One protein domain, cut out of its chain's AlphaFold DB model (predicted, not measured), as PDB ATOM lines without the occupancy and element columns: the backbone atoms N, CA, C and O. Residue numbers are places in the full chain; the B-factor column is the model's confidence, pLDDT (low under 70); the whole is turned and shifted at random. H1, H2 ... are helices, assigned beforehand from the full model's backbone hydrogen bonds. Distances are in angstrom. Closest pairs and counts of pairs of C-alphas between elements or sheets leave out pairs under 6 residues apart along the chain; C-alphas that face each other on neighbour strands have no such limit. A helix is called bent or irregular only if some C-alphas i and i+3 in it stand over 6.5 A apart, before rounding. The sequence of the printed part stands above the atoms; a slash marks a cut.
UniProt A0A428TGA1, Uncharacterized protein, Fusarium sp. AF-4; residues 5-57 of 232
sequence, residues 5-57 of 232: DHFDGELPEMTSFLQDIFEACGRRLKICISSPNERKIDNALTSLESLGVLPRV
ATOM      1  N   ASP A   5      97.739  66.428 136.431       83.31
ATOM      2  CA  ASP A   5      97.155  66.530 137.772       83.31
ATOM      3  C   ASP A   5      97.425  67.881 138.454       83.31
ATOM      4  O   ASP A   5      96.666  68.294 139.333       83.31
ATOM      5  N   HIS A   6      98.465  68.596 138.017       84.31
ATOM      6  CA  HIS A   6      98.800  69.940 138.474       84.31
ATOM      7  C   HIS A   6      98.036  71.046 137.738       84.31
ATOM      8  O   HIS A   6      98.232  72.219 138.043       84.31
ATOM      9  N   PHE A   7      97.171  70.710 136.782       85.06
ATOM     10  CA  PHE A   7      96.350  71.701 136.106       85.06
ATOM     11  C   PHE A   7      95.278  72.253 137.054       85.06
ATOM     12  O   PHE A   7      94.356  71.541 137.444       85.06
ATOM     13  N   ASP A   8      95.403  73.535 137.400       81.50
ATOM     14  CA  ASP A   8      94.511  74.233 138.337       81.50
ATOM     15  C   ASP A   8      93.200  74.731 137.686       81.50
ATOM     16  O   ASP A   8      92.383  75.374 138.343       81.50
ATOM     17  N   GLY A   9      92.998  74.470 136.389       86.19
ATOM     18  CA  GLY A   9      91.780  74.825 135.658       86.19
ATOM     19  C   GLY A   9      90.757  73.690 135.576       86.19
ATOM     20  O   GLY A   9      90.969  72.573 136.050       86.19
ATOM     21  N   GLU A  10      89.642  73.958 134.898       88.44
ATOM     22  CA  GLU A  10      88.587  72.968 134.691       88.44
ATOM     23  C   GLU A  10      88.987  71.958 133.602       88.44
ATOM     24  O   GLU A  10      89.130  72.293 132.422       88.44
ATOM     25  N   LEU A  11      89.152  70.687 133.989       88.19
ATOM     26  CA  LEU A  11      89.500  69.597 133.068       88.19
ATOM     27  C   LEU A  11      88.564  69.505 131.839       88.19
ATOM     28  O   LEU A  11      89.077  69.281 130.740       88.19
ATOM     29  N   PRO A  12      87.231  69.713 131.952       88.25
ATOM     30  CA  PRO A  12      86.347  69.725 130.787       88.25
ATOM     31  C   PRO A  12      86.685  70.822 129.770       88.25
ATOM     32  O   PRO A  12      86.716  70.548 128.570       88.25
ATOM     33  N   GLU A  13      86.997  72.037 130.231       90.06
ATOM     34  CA  GLU A  13      87.367  73.157 129.354       90.06
ATOM     35  C   GLU A  13      88.667  72.855 128.605       90.06
ATOM     36  O   GLU A  13      88.753  73.044 127.391       90.06
ATOM     37  N   MET A  14      89.651  72.292 129.313       90.56
ATOM     38  CA  MET A  14      90.907  71.842 128.718       90.56
ATOM     39  C   MET A  14      90.670  70.781 127.639       90.56
ATOM     40  O   MET A  14      91.223  70.886 126.546       90.56
ATOM     41  N   THR A  15      89.812  69.789 127.895       90.00
ATOM     42  CA  THR A  15      89.528  68.748 126.893       90.00
ATOM     43  C   THR A  15      88.805  69.300 125.666       90.00
ATOM     44  O   THR A  15      89.165  68.941 124.548       90.00
ATOM     45  N   SER A  16      87.872  70.243 125.840       90.50
ATOM     46  CA  SER A  16      87.218  70.930 124.717       90.50
ATOM     47  C   SER A  16      88.235  71.697 123.871       90.50
ATOM     48  O   SER A  16      88.233  71.603 122.648       90.50
ATOM     49  N   PHE A  17      89.162  72.402 124.519       89.88
ATOM     50  CA  PHE A  17      90.226  73.124 123.830       89.88
ATOM     51  C   PHE A  17      91.163  72.190 123.049       89.88
ATOM     52  O   PHE A  17      91.528  72.477 121.908       89.88
ATOM     53  N   LEU A  18      91.541  71.047 123.633       89.56
ATOM     54  CA  LEU A  18      92.332  70.038 122.926       89.56
ATOM     55  C   LEU A  18      91.583  69.487 121.709       89.56
ATOM     56  O   LEU A  18      92.206  69.265 120.669       89.56
ATOM     57  N   GLN A  19      90.268  69.301 121.821       88.94
ATOM     58  CA  GLN A  19      89.426  68.855 120.720       88.94
ATOM     59  C   GLN A  19      89.426  69.856 119.560       88.94
ATOM     60  O   GLN A  19      89.741  69.471 118.431       88.94
ATOM     61  N   ASP A  20      89.209  71.141 119.845       90.12
ATOM     62  CA  ASP A  20      89.236  72.208 118.838       90.12
ATOM     63  C   ASP A  20      90.592  72.275 118.113       90.12
ATOM     64  O   ASP A  20      90.668  72.415 116.886       90.12
ATOM     65  N   ILE A  21      91.694  72.119 118.857       88.56
ATOM     66  CA  ILE A  21      93.041  72.078 118.279       88.56
ATOM     67  C   ILE A  21      93.208  70.860 117.364       88.56
ATOM     68  O   ILE A  21      93.779  70.980 116.275       88.56
ATOM     69  N   PHE A  22      92.755  69.681 117.791       86.62
ATOM     70  CA  PHE A  22      92.860  68.466 116.987       86.62
ATOM     71  C   PHE A  22      92.070  68.580 115.682       86.62
ATOM     72  O   PHE A  22      92.585  68.195 114.628       86.62
ATOM     73  N   GLU A  23      90.871  69.159 115.725       86.44
ATOM     74  CA  GLU A  23      90.045  69.406 114.542       86.44
ATOM     75  C   GLU A  23      90.712  70.402 113.578       86.44
ATOM     76  O   GLU A  23      90.745  70.170 112.366       86.44
ATOM     77  N   ALA A  24      91.331  71.467 114.098       87.69
ATOM     78  CA  ALA A  24      92.010  72.474 113.284       87.69
ATOM     79  C   ALA A  24      93.346  71.988 112.682       87.69
ATOM     80  O   ALA A  24      93.684  72.295 111.531       87.69
ATOM     81  N   CYS A  25      94.149  71.250 113.451       84.50
ATOM     82  CA  CYS A  25      95.493  70.829 113.046       84.50
ATOM     83  C   CYS A  25      95.518  69.477 112.317       84.50
ATOM     84  O   CYS A  25      96.458  69.210 111.547       84.50
ATOM     85  N   GLY A  26      94.506  68.635 112.534       77.56
ATOM     86  CA  GLY A  26      94.409  67.283 112.000       77.56
ATOM     87  C   GLY A  26      95.638  66.432 112.336       77.56
ATOM     88  O   GLY A  26      96.217  66.505 113.415       77.56
ATOM     89  N   ARG A  27      96.112  65.644 111.363       76.88
ATOM     90  CA  ARG A  27      97.212  64.667 111.537       76.88
ATOM     91  C   ARG A  27      98.611  65.274 111.734       76.88
ATOM     92  O   ARG A  27      99.588  64.529 111.778       76.88
ATOM     93  N   ARG A  28      98.736  66.602 111.776       85.38
ATOM     94  CA  ARG A  28     100.032  67.293 111.916       85.38
ATOM     95  C   ARG A  28     100.430  67.531 113.368       85.38
ATOM     96  O   ARG A  28     101.575  67.899 113.609       85.38
ATOM     97  N   LEU A  29      99.516  67.312 114.312       85.81
ATOM     98  CA  LEU A  29      99.766  67.489 115.733       85.81
ATOM     99  C   LEU A  29      99.794  66.138 116.449       85.81
ATOM    100  O   LEU A  29      98.969  65.263 116.197       85.81
ATOM    101  N   LYS A  30     100.761  65.984 117.354       86.62
ATOM    102  CA  LYS A  30     100.828  64.881 118.310       86.62
ATOM    103  C   LYS A  30     100.879  65.489 119.700       86.62
ATOM    104  O   LYS A  30     101.734  66.335 119.955       86.62
ATOM    105  N   ILE A  31      99.984  65.052 120.573       85.00
ATOM    106  CA  ILE A  31      99.931  65.505 121.958       85.00
ATOM    107  C   ILE A  31     100.291  64.315 122.836       85.00
ATOM    108  O   ILE A  31      99.722  63.238 122.693       85.00
ATOM    109  N   CYS A  32     101.274  64.515 123.706       89.12
ATOM    110  CA  CYS A  32     101.608  63.584 124.773       89.12
ATOM    111  C   CYS A  32     101.171  64.221 126.091       89.12
ATOM    112  O   CYS A  32     101.433  65.412 126.300       89.12
ATOM    113  N   ILE A  33     100.494  63.453 126.937       88.88
ATOM    114  CA  ILE A  33      99.998  63.880 128.243       88.88
ATOM    115  C   ILE A  33     100.537  62.891 129.274       88.88
ATOM    116  O   ILE A  33     100.351  61.687 129.107       88.88
ATOM    117  N   SER A  34     101.188  63.393 130.317       90.44
ATOM    118  CA  SER A  34     101.594  62.612 131.490       90.44
ATOM    119  C   SER A  34     100.843  63.090 132.728       90.44
ATOM    120  O   SER A  34     100.622  64.286 132.913       90.44
ATOM    121  N   SER A  35     100.437  62.143 133.573       89.00
ATOM    122  CA  SER A  35      99.834  62.391 134.883       89.00
ATOM    123  C   SER A  35      99.926  61.143 135.764       89.00
ATOM    124  O   SER A  35     100.040  60.032 135.237       89.00
ATOM    125  N   PRO A  36      99.797  61.287 137.092       82.19
ATOM    126  CA  PRO A  36      99.420  60.196 137.977       82.19
ATOM    127  C   PRO A  36      98.095  59.548 137.551       82.19
ATOM    128  O   PRO A  36      97.258  60.158 136.874       82.19
ATOM    129  N   ASN A  37      97.904  58.292 137.954       80.56
ATOM    130  CA  ASN A  37      96.709  57.515 137.641       80.56
ATOM    131  C   ASN A  37      95.531  57.961 138.527       80.56
ATOM    132  O   ASN A  37      95.285  57.403 139.598       80.56
ATOM    133  N   GLU A  38      94.819  58.998 138.087       84.62
ATOM    134  CA  GLU A  38      93.683  59.576 138.801       84.62
ATOM    135  C   GLU A  38      92.388  59.478 137.992       84.62
ATOM    136  O   GLU A  38      92.287  59.971 136.868       84.62
ATOM    137  N   ARG A  39      91.331  58.950 138.624       85.62
ATOM    138  CA  ARG A  39      90.016  58.748 137.985       85.62
ATOM    139  C   ARG A  39      89.427  60.014 137.355       85.62
ATOM    140  O   ARG A  39      88.737  59.923 136.347       85.62
ATOM    141  N   LYS A  40      89.664  61.194 137.944       86.62
ATOM    142  CA  LYS A  40      89.162  62.467 137.395       86.62
ATOM    143  C   LYS A  40      89.793  62.797 136.037       86.62
ATOM    144  O   LYS A  40      89.100  63.323 135.174       86.62
ATOM    145  N   ILE A  41      91.068  62.454 135.848       87.00
ATOM    146  CA  ILE A  41      91.803  62.692 134.606       87.00
ATOM    147  C   ILE A  41      91.349  61.687 133.555       87.00
ATOM    148  O   ILE A  41      91.000  62.099 132.454       87.00
ATOM    149  N   ASP A  42      91.258  60.402 133.913       87.81
ATOM    150  CA  ASP A  42      90.759  59.367 132.998       87.81
ATOM    151  C   ASP A  42      89.358  59.729 132.468       87.81
ATOM    152  O   ASP A  42      89.133  59.721 131.260       87.81
ATOM    153  N   ASN A  43      88.446  60.143 133.358       87.62
ATOM    154  CA  ASN A  43      87.092  60.566 132.983       87.62
ATOM    155  C   ASN A  43      87.082  61.805 132.077       87.62
ATOM    156  O   ASN A  43      86.247  61.905 131.181       87.62
ATOM    157  N   ALA A  44      87.969  62.769 132.332       87.69
ATOM    158  CA  ALA A  44      88.071  63.957 131.496       87.69
ATOM    159  C   ALA A  44      88.562  63.587 130.091       87.69
ATOM    160  O   ALA A  44      87.978  64.017 129.103       87.69
ATOM    161  N   LEU A  45      89.584  62.735 129.993       88.12
ATOM    162  CA  LEU A  45      90.157  62.310 128.717       88.12
ATOM    163  C   LEU A  45      89.210  61.424 127.890       88.12
ATOM    164  O   LEU A  45      89.375  61.363 126.674       88.12
ATOM    165  N   THR A  46      88.185  60.807 128.494       86.94
ATOM    166  CA  THR A  46      87.151  60.055 127.761       86.94
ATOM    167  C   THR A  46      86.456  60.904 126.685       86.94
ATOM    168  O   THR A  46      86.082  60.380 125.639       86.94
ATOM    169  N   SER A  47      86.316  62.225 126.876       84.38
ATOM    170  CA  SER A  47      85.719  63.111 125.857       84.38
ATOM    171  C   SER A  47      86.528  63.142 124.549       84.38
ATOM    172  O   SER A  47      85.963  63.278 123.458       84.38
ATOM    173  N   LEU A  48      87.842  62.922 124.644       85.62
ATOM    174  CA  LEU A  48      88.776  62.914 123.520       85.62
ATOM    175  C   LEU A  48      88.794  61.581 122.760       85.62
ATOM    176  O   LEU A  48      89.349  61.528 121.666       85.62
ATOM    177  N   GLU A  49      88.170  60.514 123.274       84.56
ATOM    178  CA  GLU A  49      88.077  59.223 122.563       84.56
ATOM    179  C   GLU A  49      87.324  59.349 121.229       84.56
ATOM    180  O   GLU A  49      87.558  58.585 120.291       84.56
ATOM    181  N   SER A  50      86.459  60.360 121.108       80.69
ATOM    182  CA  SER A  50      85.780  60.709 119.857       80.69
ATOM    183  C   SER A  50      86.749  61.070 118.716       80.69
ATOM    184  O   SER A  50      86.410  60.896 117.545       80.69
ATOM    185  N   LEU A  51      87.971  61.506 119.043       78.38
ATOM    186  CA  LEU A  51      89.023  61.873 118.089       78.38
ATOM    187  C   LEU A  51      89.836  60.669 117.595       78.38
ATOM    188  O   LEU A  51      90.607  60.790 116.638       78.38
ATOM    189  N   GLY A  52      89.667  59.503 118.222       80.12
ATOM    190  CA  GLY A  52      90.325  58.258 117.854       80.12
ATOM    191  C   GLY A  52      90.922  57.518 119.047       80.12
ATOM    192  O   GLY A  52      90.581  57.745 120.203       80.12
ATOM    193  N   VAL A  53      91.836  56.594 118.748       81.50
ATOM    194  CA  VAL A  53      92.520  55.807 119.778       81.50
ATOM    195  C   VAL A  53      93.484  56.708 120.541       81.50
ATOM    196  O   VAL A  53      94.369  57.306 119.929       81.50
ATOM    197  N   LEU A  54      93.340  56.743 121.864       84.06
ATOM    198  CA  LEU A  54      94.270  57.374 122.798       84.06
ATOM    199  C   LEU A  54      95.184  56.286 123.383       84.06
ATOM    200  O   LEU A  54      94.754  55.538 124.264       84.06
ATOM    201  N   PRO A  55      96.423  56.119 122.887       86.56
ATOM    202  CA  PRO A  55      97.331  55.124 123.435       86.56
ATOM    203  C   PRO A  55      97.725  55.519 124.859       86.56
ATOM    204  O   PRO A  55      98.199  56.634 125.081       86.56
ATOM    205  N   ARG A  56      97.566  54.595 125.810       84.94
ATOM    206  CA  ARG A  56      97.999  54.765 127.201       84.94
ATOM    207  C   ARG A  56      99.271  53.965 127.440       84.94
ATOM    208  O   ARG A  56      99.359  52.810 127.031       84.94
ATOM    209  N   VAL A  57     100.236  54.583 128.111       84.31
ATOM    210  CA  VAL A  57     101.451  53.919 128.587       84.31
ATOM    211  C   VAL A  57     101.502  54.096 130.096       84.31
ATOM    212  O   VAL A  57     101.556  55.218 130.589       84.31
TER     213      VAL A  57
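Overview. This is residues 5 to 57 of the 232 residues of an uncharacterized protein of Fusarium sp. AF-4 (UniProt A0A428TGA1). Two helices, H1 then H2, lie side by side and run the same way; the extended link, residues 29 to 38, runs back between their ends, and residues 52 to 57 turn back after H2. The printed part has 53 residues, no named strand, and is all helix. It is compact, with a radius of gyration of the C-alphas of 11.1 A and a rounded outline spanning 28 by 24 by 17 A.

Arrangement. Look first at H1, residues 11 to 28, then H2, residues 39 to 51. They touch, closest at the C-alphas of Leu 11 and Ala 44, 6.0 A apart. Their tilt is shallow at 33 degrees, only just short of steep. O i to N i+4 pairs are within hydrogen-bond range in 12 of 14 cases in H1 and 4 of 9 in H2, where 7 of 10 O i to N i+3 pairs are.

Along the chain. Find C-alpha 11 at (89.500, 69.597, 133.068); H1 runs 23.7 A from there to C-alpha 28. It has a kink of 56 degrees near residue 22 and is irregular, C-alphas 24 and 27 being 9.5 A apart. H2 runs 20.2 A to C-alpha 51 at (89.023, 61.873, 118.089); it is neither bent nor irregular, but only just: C-alphas 47 and 50 are 6.5 A apart.

Size, cuts and confidence. The farthest C-alphas, of Arg 28 and Arg 39, are 29.2 A apart. The link is short, the printed part has no cut, and no printed residue is under 70 in pLDDT.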